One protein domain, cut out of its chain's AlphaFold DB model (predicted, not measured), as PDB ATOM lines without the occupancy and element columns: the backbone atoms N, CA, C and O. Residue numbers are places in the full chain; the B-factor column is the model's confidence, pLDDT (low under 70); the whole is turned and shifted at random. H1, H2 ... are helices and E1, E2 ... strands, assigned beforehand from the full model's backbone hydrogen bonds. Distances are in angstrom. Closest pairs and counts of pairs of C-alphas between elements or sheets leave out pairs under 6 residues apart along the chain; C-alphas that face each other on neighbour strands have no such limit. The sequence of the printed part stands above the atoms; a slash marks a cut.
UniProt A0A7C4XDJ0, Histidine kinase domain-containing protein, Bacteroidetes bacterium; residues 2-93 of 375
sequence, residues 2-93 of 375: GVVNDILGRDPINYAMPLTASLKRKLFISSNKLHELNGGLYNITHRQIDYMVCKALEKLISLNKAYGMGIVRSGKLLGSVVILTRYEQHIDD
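Overview. This is residues 2 to 93 of the 375 residues of the protein "Histidine kinase domain-containing protein" of Bacteroidetes bacterium (UniProt A0A7C4XDJ0). A long hairpin, E1 and E2, has H2 packed near its turn, H3 and H4 toward its open end, and H1 packed on H4. Printed are 92 residues with four named helices, then two antiparallel strands, a mixed class. The whole is compact, radius of gyration of the C-alphas 14.0 A, spans 41 by 30 by 21 A.

Along the chain. Find C-alpha 63 at (-24.341, -42.162, -27.997), where E1, residues 63 to 73, begins its 29.9 A; E2, residues 76 to 86, 31.0 A long, ends at C-alpha 86 at (-23.093, -39.186, -31.535). Earlier come H1, residues 2 to 8, H2, 21 to 29, H3, 40 to 44, and H4, 51 to 61.

Arrangement. Across the hairpin, look for N 69 and O 81, 2.9 A apart. The closest C-alphas of H2 and E1 are 27 and 70, 4.5 A. H4 touches H3, closest C-alphas 54 and 42, 5.5 A, and H1, 53 and 7, 6.3 A. In H1 to H4 every O i to N i+4 pair is within hydrogen-bond range.

Size, cuts and confidence. The printed part has no cut; link H1 to H2 is long; 27 residues have pLDDT under 70, among them residues 2 to 20.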
ATOM      1  N   GLY A   2     -28.300 -28.843 -16.273       55.75
ATOM      2  CA  GLY A   2     -29.406 -29.216 -15.360       55.75
ATOM      3  C   GLY A   2     -29.886 -30.669 -15.494       55.75
ATOM      4  O   GLY A   2     -29.759 -31.436 -14.555       55.75
ATOM      5  N   VAL A   3     -30.242 -31.102 -16.709       60.75
ATOM      6  CA  VAL A   3     -30.705 -32.482 -16.984       60.75
ATOM      7  C   VAL A   3     -29.668 -33.565 -16.633       60.75
ATOM      8  O   VAL A   3     -30.028 -34.671 -16.256       60.75
ATOM      9  N   VAL A   4     -28.367 -33.272 -16.746       60.78
ATOM     10  CA  VAL A   4     -27.300 -34.235 -16.407       60.78
ATOM     11  C   VAL A   4     -27.111 -34.320 -14.890       60.78
ATOM     12  O   VAL A   4     -26.907 -35.418 -14.377       60.78
ATOM     13  N   ASN A   5     -27.240 -33.197 -14.175       61.69
ATOM     14  CA  ASN A   5     -27.217 -33.169 -12.710       61.69
ATOM     15  C   ASN A   5     -28.436 -33.881 -12.122       61.69
ATOM     16  O   ASN A   5     -28.277 -34.625 -11.161       61.69
ATOM     17  N   ASP A   6     -29.613 -33.718 -12.730       61.88
ATOM     18  CA  ASP A   6     -30.843 -34.401 -12.311       61.88
ATOM     19  C   ASP A   6     -30.737 -35.924 -12.494       61.88
ATOM     20  O   ASP A   6     -31.235 -36.692 -11.676       61.88
ATOM     21  N   ILE A   7     -30.033 -36.376 -13.540       63.78
ATOM     22  CA  ILE A   7     -29.811 -37.801 -13.827       63.78
ATOM     23  C   ILE A   7     -28.694 -38.407 -12.956       63.78
ATOM     24  O   ILE A   7     -28.798 -39.559 -12.540       63.78
ATOM     25  N   LEU A   8     -27.617 -37.663 -12.677       64.44
ATOM     26  CA  LEU A   8     -26.490 -38.132 -11.853       64.44
ATOM     27  C   LEU A   8     -26.680 -37.881 -10.347       64.44
ATOM     28  O   LEU A   8     -25.915 -38.420  -9.543       64.44
ATOM     29  N   GLY A   9     -27.648 -37.043  -9.972       64.31
ATOM     30  CA  GLY A   9     -27.889 -36.570  -8.608       64.31
ATOM     31  C   GLY A   9     -26.824 -35.608  -8.061       64.31
ATOM     32  O   GLY A   9     -26.819 -35.338  -6.862       64.31
ATOM     33  N   ARG A  10     -25.879 -35.138  -8.889       66.62
ATOM     34  CA  ARG A  10     -24.752 -34.259  -8.504       66.62
ATOM     35  C   ARG A  10     -24.053 -33.648  -9.719       66.62
ATOM     36  O   ARG A  10     -24.228 -34.126 -10.838       66.62
ATOM     37  N   ASP A  11     -23.226 -32.634  -9.473       66.25
ATOM     38  CA  ASP A  11     -22.397 -31.988 -10.496       66.25
ATOM     39  C   ASP A  11     -21.329 -32.963 -11.051       66.25
ATOM     40  O   ASP A  11     -20.558 -33.536 -10.274       66.25
ATOM     41  N   PRO A  12     -21.270 -33.192 -12.377       61.66
ATOM     42  CA  PRO A  12     -20.247 -34.025 -13.004       61.66
ATOM     43  C   PRO A  12     -18.858 -33.367 -13.035       61.66
ATOM     44  O   PRO A  12     -17.859 -34.069 -13.222       61.66
ATOM     45  N   ILE A  13     -18.758 -32.045 -12.865       52.03
ATOM     46  CA  ILE A  13     -17.481 -31.330 -12.837       52.03
ATOM     47  C   ILE A  13     -16.778 -31.672 -11.511       52.03
ATOM     48  O   ILE A  13     -17.267 -31.353 -10.434       52.03
ATOM     49  N   ASN A  14     -15.610 -32.325 -11.598       52.06
ATOM     50  CA  ASN A  14     -14.811 -32.899 -10.493       52.06
ATOM     51  C   ASN A  14     -15.229 -34.289  -9.983       52.06
ATOM     52  O   ASN A  14     -14.682 -34.762  -8.983       52.06
ATOM     53  N   TYR A  15     -16.121 -34.995 -10.678       62.28
ATOM     54  CA  TYR A  15     -16.419 -36.379 -10.323       62.28
ATOM     55  C   TYR A  15     -15.290 -37.326 -10.774       62.28
ATOM     56  O   TYR A  15     -15.099 -37.583 -11.963       62.28
ATOM     57  N   ALA A  16     -14.520 -37.844  -9.813       59.47
ATOM     58  CA  ALA A  16     -13.434 -38.787 -10.061       59.47
ATOM     59  C   ALA A  16     -13.915 -40.234  -9.887       59.47
ATOM     60  O   ALA A  16     -14.345 -40.630  -8.806       59.47
ATOM     61  N   MET A  17     -13.790 -41.042 -10.941       63.91
ATOM     62  CA  MET A  17     -14.076 -42.476 -10.881       63.91
ATOM     63  C   MET A  17     -12.769 -43.275 -10.841       63.91
ATOM     64  O   MET A  17     -11.905 -43.081 -11.705       63.91
ATOM     65  N   PRO A  18     -12.584 -44.184  -9.870       60.84
ATOM     66  CA  PRO A  18     -11.404 -45.030  -9.838       60.84
ATOM     67  C   PRO A  18     -11.431 -46.000 -11.022       60.84
ATOM     68  O   PRO A  18     -12.320 -46.845 -11.144       60.84
ATOM     69  N   LEU A  19     -10.418 -45.900 -11.888       63.88
ATOM     70  CA  LEU A  19     -10.206 -46.844 -12.985       63.88
ATOM     71  C   LEU A  19      -9.960 -48.253 -12.419       63.88
ATOM     72  O   LEU A  19      -8.997 -48.471 -11.674       63.88
ATOM     73  N   THR A  20     -10.793 -49.219 -12.807       69.06
ATOM     74  CA  THR A  20     -10.647 -50.631 -12.420       69.06
ATOM     75  C   THR A  20      -9.371 -51.251 -13.002       69.06
ATOM     76  O   THR A  20      -8.843 -50.801 -14.023       69.06
ATOM     77  N   ALA A  21      -8.860 -52.321 -12.382       70.00
ATOM     78  CA  ALA A  21      -7.661 -53.020 -12.861       70.00
ATOM     79  C   ALA A  21      -7.826 -53.585 -14.288       70.00
ATOM     80  O   ALA A  21      -6.879 -53.560 -15.074       70.00
ATOM     81  N   SER A  22      -9.038 -54.033 -14.639       69.00
ATOM     82  CA  SER A  22      -9.378 -54.530 -15.979       69.00
ATOM     83  C   SER A  22      -9.330 -53.415 -17.032       69.00
ATOM     84  O   SER A  22      -8.673 -53.566 -18.065       69.00
ATOM     85  N   LEU A  23      -9.924 -52.250 -16.739       69.00
ATOM     86  CA  LEU A  23      -9.891 -51.089 -17.631       69.00
ATOM     87  C   LEU A  23      -8.471 -50.542 -17.795       69.00
ATOM     88  O   LEU A  23      -8.042 -50.289 -18.918       69.00
ATOM     89  N   LYS A  24      -7.709 -50.436 -16.696       70.62
ATOM     90  CA  LYS A  24      -6.288 -50.055 -16.738       70.62
ATOM     91  C   LYS A  24      -5.489 -50.995 -17.630       70.62
ATOM     92  O   LYS A  24      -4.717 -50.517 -18.448       70.62
ATOM     93  N   ARG A  25      -5.692 -52.311 -17.511       73.75
ATOM     94  CA  ARG A  25      -5.009 -53.312 -18.341       73.75
ATOM     95  C   ARG A  25      -5.387 -53.166 -19.816       73.75
ATOM     96  O   ARG A  25      -4.495 -53.151 -20.655       73.75
ATOM     97  N   LYS A  26      -6.674 -53.005 -20.135       72.56
ATOM     98  CA  LYS A  26      -7.144 -52.841 -21.519       72.56
ATOM     99  C   LYS A  26      -6.596 -51.561 -22.163       72.56
ATOM    100  O   LYS A  26      -6.051 -51.629 -23.258       72.56
ATOM    101  N   LEU A  27      -6.650 -50.436 -21.446       72.19
ATOM    102  CA  LEU A  27      -6.098 -49.145 -21.881       72.19
ATOM    103  C   LEU A  27      -4.566 -49.158 -21.986       72.19
ATOM    104  O   LEU A  27      -3.999 -48.463 -22.825       72.19
ATOM    105  N   PHE A  28      -3.896 -49.932 -21.131       69.19
ATOM    106  CA  PHE A  28      -2.449 -50.120 -21.175       69.19
ATOM    107  C   PHE A  28      -2.018 -50.956 -22.385       69.19
ATOM    108  O   PHE A  28      -1.072 -50.583 -23.069       69.19
ATOM    109  N   ILE A  29      -2.733 -52.050 -22.680       69.25
ATOM    110  CA  ILE A  29      -2.482 -52.917 -23.846       69.25
ATOM    111  C   ILE A  29      -2.751 -52.168 -25.156       69.25
ATOM    112  O   ILE A  29      -2.024 -52.339 -26.128       69.25
ATOM    113  N   SER A  30      -3.765 -51.303 -25.183       63.44
ATOM    114  CA  SER A  30      -4.097 -50.473 -26.342       63.44
ATOM    115  C   SER A  30      -3.272 -49.181 -26.424       63.44
ATOM    116  O   SER A  30      -3.755 -48.169 -26.937       63.44
ATOM    117  N   SER A  31      -2.073 -49.142 -25.839       66.69
ATOM    118  CA  SER A  31      -1.225 -47.952 -25.893       66.69
ATOM    119  C   SER A  31      -1.010 -47.526 -27.346       66.69
ATOM    120  O   SER A  31      -0.691 -48.367 -28.185       66.69
ATOM    121  N   ASN A  32      -1.159 -46.234 -27.635       66.50
ATOM    122  CA  ASN A  32      -0.967 -45.641 -28.966       66.50
ATOM    123  C   ASN A  32      -2.000 -46.006 -30.041       66.50
ATOM    124  O   ASN A  32      -1.809 -45.595 -31.181       66.50
ATOM    125  N   LYS A  33      -3.081 -46.725 -29.705       79.56
ATOM    126  CA  LYS A  33      -4.176 -46.976 -30.647       79.56
ATOM    127  C   LYS A  33      -5.544 -46.732 -30.040       79.56
ATOM    128  O   LYS A  33      -5.827 -47.127 -28.903       79.56
ATOM    129  N   LEU A  34      -6.407 -46.126 -30.841       82.31
ATOM    130  CA  LEU A  34      -7.808 -45.986 -30.505       82.31
ATOM    131  C   LEU A  34      -8.506 -47.345 -30.652       82.31
ATOM    132  O   LEU A  34      -8.326 -48.043 -31.649       82.31
ATOM    133  N   HIS A  35      -9.308 -47.736 -29.666       83.06
ATOM    134  CA  HIS A  35     -10.097 -48.965 -29.744       83.06
ATOM    135  C   HIS A  35     -11.528 -48.738 -29.279       83.06
ATOM    136  O   HIS A  35     -11.785 -47.939 -28.382       83.06
ATOM    137  N   GLU A  36     -12.462 -49.478 -29.867       82.75
ATOM    138  CA  GLU A  36     -13.867 -49.414 -29.484       82.75
ATOM    139  C   GLU A  36     -14.086 -50.049 -28.097       82.75
ATOM    140  O   GLU A  36     -13.621 -51.152 -27.777       82.75
ATOM    141  N   LEU A  37     -14.788 -49.318 -27.237       80.75
ATOM    142  CA  LEU A  37     -15.204 -49.738 -25.910       80.75
ATOM    143  C   LEU A  37     -16.628 -50.293 -25.989       80.75
ATOM    144  O   LEU A  37     -17.615 -49.575 -25.854       80.75
ATOM    145  N   ASN A  38     -16.717 -51.604 -26.196       75.69
ATOM    146  CA  ASN A  38     -17.996 -52.299 -26.316       75.69
ATOM    147  C   ASN A  38     -18.770 -52.344 -24.987       75.69
ATOM    148  O   ASN A  38     -18.184 -52.507 -23.913       75.69
ATOM    149  N   GLY A  39     -20.104 -52.296 -25.078       74.56
ATOM    150  CA  GLY A  39     -21.008 -52.515 -23.942       74.56
ATOM    151  C   GLY A  39     -21.566 -51.259 -23.261       74.56
ATOM    152  O   GLY A  39     -22.153 -51.380 -22.186       74.56
ATOM    153  N   GLY A  40     -21.406 -50.081 -23.869       79.88
ATOM    154  CA  GLY A  40     -22.022 -48.833 -23.405       79.88
ATOM    155  C   GLY A  40     -21.396 -48.238 -22.137       79.88
ATOM    156  O   GLY A  40     -20.446 -48.780 -21.565       79.88
ATOM    157  N   LEU A  41     -21.938 -47.106 -21.681       79.69
ATOM    158  CA  LEU A  41     -21.476 -46.363 -20.504       79.69
ATOM    159  C   LEU A  41     -21.487 -47.223 -19.239       79.69
ATOM    160  O   LEU A  41     -20.588 -47.090 -18.411       79.69
ATOM    161  N   TYR A  42     -22.441 -48.146 -19.107       81.81
ATOM    162  CA  TYR A  42     -22.520 -49.041 -17.951       81.81
ATOM    163  C   TYR A  42     -21.290 -49.952 -17.827       81.81
ATOM    164  O   TYR A  42     -20.704 -50.083 -16.751       81.81
ATOM    165  N   ASN A  43     -20.830 -50.536 -18.938       77.19
ATOM    166  CA  ASN A  43     -19.637 -51.383 -18.922       77.19
ATOM    167  C   ASN A  43     -18.347 -50.556 -18.875       77.19
ATOM    168  O   ASN A  43     -17.391 -50.958 -18.212       77.19
ATOM    169  N   ILE A  44     -18.318 -49.384 -19.515       76.31
ATOM    170  CA  ILE A  44     -17.160 -48.475 -19.478       76.31
ATOM    171  C   ILE A  44     -16.902 -47.998 -18.048       76.31
ATOM    172  O   ILE A  44     -15.774 -48.081 -17.562       76.31
ATOM    173  N   THR A  45     -17.961 -47.605 -17.341       75.19
ATOM    174  CA  THR A  45     -17.913 -47.226 -15.920       75.19
ATOM    175  C   THR A  45     -17.786 -48.428 -14.981       75.19
ATOM    176  O   THR A  45     -17.781 -48.255 -13.767       75.19
ATOM    177  N   HIS A  46     -17.665 -49.655 -15.511       72.81
ATOM    178  CA  HIS A  46     -17.558 -50.892 -14.733       72.81
ATOM    179  C   HIS A  46     -18.655 -51.028 -13.671       72.81
ATOM    180  O   HIS A  46     -18.396 -51.474 -12.554       72.81
ATOM    181  N   ARG A  47     -19.892 -50.664 -14.034       77.38
ATOM    182  CA  ARG A  47     -21.076 -50.777 -13.170       77.38
ATOM    183  C   ARG A  47     -21.015 -49.912 -11.905       77.38
ATOM    184  O   ARG A  47     -21.765 -50.153 -10.966       77.38
ATOM    185  N   GLN A  48     -20.128 -48.914 -11.869       74.31
ATOM    186  CA  GLN A  48     -20.065 -47.931 -10.782       74.31
ATOM    187  C   GLN A  48     -21.197 -46.898 -10.865       74.31
ATOM    188  O   GLN A  48     -21.490 -46.232  -9.876       74.31
ATOM    189  N   ILE A  49     -21.806 -46.743 -12.043       79.12
ATOM    190  CA  ILE A  49     -23.031 -45.969 -12.246       79.12
ATOM    191  C   ILE A  49     -24.166 -46.956 -12.497       79.12
ATOM    192  O   ILE A  49     -23.972 -47.975 -13.166       79.12
ATOM    193  N   ASP A  50     -25.337 -46.647 -11.948       83.62
ATOM    194  CA  ASP A  50     -26.542 -47.438 -12.148       83.62
ATOM    195  C   ASP A  50     -26.872 -47.608 -13.643       83.62
ATOM    196  O   ASP A  50     -26.691 -46.703 -14.463       83.62
ATOM    197  N   TYR A  51     -27.358 -48.795 -14.003       84.31
ATOM    198  CA  TYR A  51     -27.643 -49.152 -15.390       84.31
ATOM    199  C   TYR A  51     -28.690 -48.236 -16.033       84.31
ATOM    200  O   TYR A  51     -28.521 -47.823 -17.184       84.31
ATOM    201  N   MET A  52     -29.747 -47.884 -15.296       82.69
ATOM    202  CA  MET A  52     -30.824 -47.028 -15.797       82.69
ATOM    203  C   MET A  52     -30.319 -45.605 -16.025       82.69
ATOM    204  O   MET A  52     -30.638 -44.994 -17.046       82.69
ATOM    205  N   VAL A  53     -29.453 -45.117 -15.134       83.06
ATOM    206  CA  VAL A  53     -28.765 -43.825 -15.277       83.06
ATOM    207  C   VAL A  53     -27.870 -43.826 -16.518       83.06
ATOM    208  O   VAL A  53     -27.951 -42.913 -17.339       83.06
ATOM    209  N   CYS A  54     -27.065 -44.874 -16.725       83.69
ATOM    210  CA  CYS A  54     -26.248 -45.008 -17.932       83.69
ATOM    211  C   CYS A  54     -27.094 -45.029 -19.209       83.69
ATOM    212  O   CYS A  54     -26.756 -44.332 -20.161       83.69
ATOM    213  N   LYS A  55     -28.204 -45.773 -19.237       84.50
ATOM    214  CA  LYS A  55     -29.102 -45.839 -20.401       84.50
ATOM    215  C   LYS A  55     -29.790 -44.508 -20.694       84.50
ATOM    216  O   LYS A  55     -29.906 -44.126 -21.861       84.50
ATOM    217  N   ALA A  56     -30.207 -43.787 -19.656       83.81
ATOM    218  CA  ALA A  56     -30.758 -42.444 -19.792       83.81
ATOM    219  C   ALA A  56     -29.719 -41.476 -20.378       83.81
ATOM    220  O   ALA A  56     -30.026 -40.751 -21.325       83.81
ATOM    221  N   LEU A  57     -28.474 -41.521 -19.884       81.44
ATOM    222  CA  LEU A  57     -27.368 -40.711 -20.399       81.44
ATOM    223  C   LEU A  57     -27.022 -41.055 -21.850       81.44
ATOM    224  O   LEU A  57     -26.902 -40.141 -22.660       81.44
ATOM    225  N   GLU A  58     -26.911 -42.340 -22.198       85.00
ATOM    226  CA  GLU A  58     -26.663 -42.807 -23.573       85.00
ATOM    227  C   GLU A  58     -27.705 -42.256 -24.549       85.00
ATOM    228  O   GLU A  58     -27.352 -41.744 -25.612       85.00
ATOM    229  N   LYS A  59     -28.988 -42.307 -24.170       85.25
ATOM    230  CA  LYS A  59     -30.092 -41.791 -24.985       85.25
ATOM    231  C   LYS A  59     -30.059 -40.264 -25.086       85.25
ATOM    232  O   LYS A  59     -30.224 -39.727 -26.180       85.25
ATOM    233  N   LEU A  60     -29.801 -39.575 -23.971       83.88
ATOM    234  CA  LEU A  60     -29.720 -38.114 -23.902       83.88
ATOM    235  C   LEU A  60     -28.606 -37.559 -24.796       83.88
ATOM    236  O   LEU A  60     -28.818 -36.594 -25.527       83.88
ATOM    237  N   ILE A  61     -27.421 -38.174 -24.755       80.50
ATOM    238  CA  ILE A  61     -26.274 -37.740 -25.565       80.50
ATOM    239  C   ILE A  61     -26.291 -38.336 -26.969       80.50
ATOM    240  O   ILE A  61     -25.441 -37.976 -27.783       80.50
ATOM    241  N   SER A  62     -27.264 -39.197 -27.279       84.69
ATOM    242  CA  SER A  62     -27.358 -39.888 -28.562       84.69
ATOM    243  C   SER A  62     -26.100 -40.692 -28.887       84.69
ATOM    244  O   SER A  62     -25.559 -40.589 -29.988       84.69
ATOM    245  N   LEU A  63     -25.596 -41.428 -27.894       82.69
ATOM    246  CA  LEU A  63     -24.341 -42.162 -27.997       82.69
ATOM    247  C   LEU A  63     -24.419 -43.213 -29.111       82.69
ATOM    248  O   LEU A  63     -25.283 -44.085 -29.080       82.69
ATOM    249  N   ASN A  64     -23.481 -43.147 -30.052       81.94
ATOM    250  CA  ASN A  64     -23.281 -44.145 -31.098       81.94
ATOM    251  C   ASN A  64     -22.204 -45.149 -30.665       81.94
ATOM    252  O   ASN A  64     -22.502 -46.306 -30.377       81.94
ATOM    253  N   LYS A  65     -20.953 -44.688 -30.544       83.69
ATOM    254  CA  LYS A  65     -19.819 -45.514 -30.118       83.69
ATOM    255  C   LYS A  65     -18.969 -44.798 -29.084       83.69
ATOM    256  O   LYS A  65     -18.899 -43.572 -29.040       83.69
ATOM    257  N   ALA A  66     -18.294 -45.590 -28.262       83.06
ATOM    258  CA  ALA A  66     -17.275 -45.111 -27.348       83.06
ATOM    259  C   ALA A  66     -15.926 -45.684 -27.766       83.06
ATOM    260  O   ALA A  66     -15.806 -46.878 -28.019       83.06
ATOM    261  N   TYR A  67     -14.910 -44.840 -27.792       83.19
ATOM    262  CA  TYR A  67     -13.545 -45.222 -28.100       83.19
ATOM    263  C   TYR A  67     -12.641 -44.870 -26.931       83.19
ATOM    264  O   TYR A  67     -12.800 -43.819 -26.321       83.19
ATOM    265  N   GLY A  68     -11.699 -45.746 -26.611       81.38
ATOM    266  CA  GLY A  68     -10.739 -45.558 -25.536       81.38
ATOM    267  C   GLY A  68      -9.318 -45.562 -26.066       81.38
ATOM    268  O   GLY A  68      -8.989 -46.296 -26.995       81.38
ATOM    269  N   MET A  69      -8.453 -44.775 -25.438       82.94
ATOM    270  CA  MET A  69      -7.011 -44.883 -25.620       82.94
ATOM    271  C   MET A  69      -6.297 -44.550 -24.312       82.94
ATOM    272  O   MET A  69      -6.598 -43.555 -23.647       82.94
ATOM    273  N   GLY A  70      -5.342 -45.396 -23.928       79.19
ATOM    274  CA  GLY A  70      -4.447 -45.119 -22.813       79.19
ATOM    275  C   GLY A  70      -3.330 -44.168 -23.230       79.19
ATOM    276  O   GLY A  70      -2.672 -44.371 -24.249       79.19
ATOM    277  N   ILE A  71      -3.076 -43.158 -22.404       80.06
ATOM    278  CA  ILE A  71      -1.884 -42.317 -22.483       80.06
ATOM    279  C   ILE A  71      -0.784 -43.057 -21.721       80.06
ATOM    280  O   ILE A  71      -0.704 -42.965 -20.497       80.06
ATOM    281  N   VAL A  72       0.038 -43.839 -22.420       77.44
ATOM    282  CA  VAL A  72       1.098 -44.661 -21.812       77.44
ATOM    283  C   VAL A  72       2.460 -44.132 -22.222       77.44
ATOM    284  O   VAL A  72       2.698 -43.873 -23.399       77.44
ATOM    285  N   ARG A  73       3.390 -44.020 -21.268       77.12
ATOM    286  CA  ARG A  73       4.795 -43.779 -21.597       77.12
ATOM    287  C   ARG A  73       5.750 -44.391 -20.585       77.12
ATOM    288  O   ARG A  73       5.458 -44.419 -19.391       77.12
ATOM    289  N   SER A  74       6.878 -44.911 -21.075       75.62
ATOM    290  CA  SER A  74       7.902 -45.586 -20.260       75.62
ATOM    291  C   SER A  74       7.310 -46.679 -19.351       75.62
ATOM    292  O   SER A  74       7.648 -46.770 -18.175       75.62
ATOM    293  N   GLY A  75       6.358 -47.463 -19.874       75.75
ATOM    294  CA  GLY A  75       5.706 -48.548 -19.133       75.75
ATOM    295  C   GLY A  75       4.705 -48.106 -18.056       75.75
ATOM    296  O   GLY A  75       4.257 -48.943 -17.278       75.75
ATOM    297  N   LYS A  76       4.322 -46.820 -17.991       77.75
ATOM    298  CA  LYS A  76       3.315 -46.305 -17.047       77.75
ATOM    299  C   LYS A  76       2.126 -45.679 -17.780       77.75
ATOM    300  O   LYS A  76       2.310 -44.854 -18.671       77.75
ATOM    301  N   LEU A  77       0.907 -46.037 -17.368       79.50
ATOM    302  CA  LEU A  77      -0.326 -45.361 -17.785       79.50
ATOM    303  C   LEU A  77      -0.410 -44.006 -17.066       79.50
ATOM    304  O   LEU A  77      -0.617 -43.957 -15.855       79.50
ATOM    305  N   LEU A  78      -0.210 -42.919 -17.803       76.62
ATOM    306  CA  LEU A  78      -0.297 -41.545 -17.304       76.62
ATOM    307  C   LEU A  78      -1.749 -41.059 -17.208       76.62
ATOM    308  O   LEU A  78      -2.048 -40.182 -16.405       76.62
ATOM    309  N   GLY A  79      -2.642 -41.629 -18.017       75.44
ATOM    310  CA  GLY A  79      -4.061 -41.291 -18.065       75.44
ATOM    311  C   GLY A  79      -4.763 -42.016 -19.208       75.44
ATOM    312  O   GLY A  79      -4.175 -42.883 -19.852       75.44
ATOM    313  N   SER A  80      -6.012 -41.663 -19.482       77.38
ATOM    314  CA  SER A  80      -6.776 -42.224 -20.598       77.38
ATOM    315  C   SER A  80      -7.738 -41.204 -21.168       77.38
ATOM    316  O   SER A  80      -8.278 -40.391 -20.422       77.38
ATOM    317  N   VAL A  81      -7.990 -41.296 -22.468       77.12
ATOM    318  CA  VAL A  81      -9.009 -40.500 -23.146       77.12
ATOM    319  C   VAL A  81     -10.105 -41.428 -23.639       77.12
ATOM    320  O   VAL A  81      -9.824 -42.492 -24.191       77.12
ATOM    321  N   VAL A  82     -11.350 -41.018 -23.398       79.19
ATOM    322  CA  VAL A  82     -12.544 -41.675 -23.922       79.19
ATOM    323  C   VAL A  82     -13.249 -40.692 -24.842       79.19
ATOM    324  O   VAL A  82     -13.525 -39.561 -24.447       79.19
ATOM    325  N   ILE A  83     -13.520 -41.124 -26.066       81.12
ATOM    326  CA  ILE A  83     -14.195 -40.340 -27.095       81.12
ATOM    327  C   ILE A  83     -15.556 -40.968 -27.331       81.12
ATOM    328  O   ILE A  83     -15.656 -42.161 -27.600       81.12
ATOM    329  N   LEU A  84     -16.600 -40.160 -27.213       82.44
ATOM    330  CA  LEU A  84     -17.979 -40.571 -27.421       82.44
ATOM    331  C   LEU A  84     -18.461 -39.949 -28.732       82.44
ATOM    332  O   LEU A  84     -18.458 -38.726 -28.859       82.44
ATOM    333  N   THR A  85     -18.853 -40.769 -29.703       82.06
ATOM    334  CA  THR A  85     -19.460 -40.279 -30.948       82.06
ATOM    335  C   THR A  85     -20.977 -40.246 -30.814       82.06
ATOM    336  O   THR A  85     -21.565 -41.078 -30.117       82.06
ATOM    337  N   ARG A  86     -21.624 -39.275 -31.464       81.88
ATOM    338  CA  ARG A  86     -23.093 -39.186 -31.535       81.88
ATOM    339  C   ARG A  86     -23.598 -39.867 -32.818       81.88
ATOM    340  O   ARG A  86     -22.770 -40.238 -33.645       81.88
ATOM    341  N   TYR A  87     -24.912 -40.083 -32.953       75.31
ATOM    342  CA  TYR A  87     -25.591 -40.665 -34.137       75.31
ATOM    343  C   TYR A  87     -24.833 -40.518 -35.466       75.31
ATOM    344  O   TYR A  87     -24.376 -39.419 -35.760       75.31
ATOM    345  N   GLU A  88     -24.760 -41.588 -36.271       67.50
ATOM    346  CA  GLU A  88     -24.186 -41.653 -37.641       67.50
ATOM    347  C   GLU A  88     -22.726 -41.166 -37.808       67.50
ATOM    348  O   GLU A  88     -22.077 -41.475 -38.810       67.50
ATOM    349  N   GLN A  89     -22.148 -40.498 -36.806       72.06
ATOM    350  CA  GLN A  89     -20.771 -40.034 -36.806       72.06
ATOM    351  C   GLN A  89     -19.829 -41.191 -36.498       72.06
ATOM    352  O   GLN A  89     -19.940 -41.881 -35.473       72.06
ATOM    353  N   HIS A  90     -18.867 -41.361 -37.390       72.88
ATOM    354  CA  HIS A  90     -17.732 -42.249 -37.243       72.88
ATOM    355  C   HIS A  90     -16.445 -41.422 -37.228       72.88
ATOM    356  O   HIS A  90     -16.438 -40.235 -37.543       72.88
ATOM    357  N   ILE A  91     -15.367 -42.033 -36.751       77.69
ATOM    358  CA  ILE A  91     -14.050 -41.404 -36.765       77.69
ATOM    359  C   ILE A  91     -13.427 -41.740 -38.117       77.69
ATOM    360  O   ILE A  91     -13.032 -42.886 -38.325       77.69
ATOM    361  N   ASP A  92     -13.368 -40.753 -39.010       77.19
ATOM    362  CA  ASP A  92     -12.887 -40.935 -40.387       77.19
ATOM    363  C   ASP A  92     -11.392 -41.276 -40.437       77.19
ATOM    364  O   ASP A  92     -10.979 -42.203 -41.133       77.19
ATOM    365  N   ASP A  93     -10.575 -40.559 -39.654       83.44
ATOM    366  CA  ASP A  93      -9.143 -40.827 -39.518       83.44
ATOM    367  C   ASP A  93      -8.717 -40.896 -38.039       83.44
ATOM    368  O   ASP A  93      -8.408 -39.869 -37.418       83.44
TER     369      ASP A  93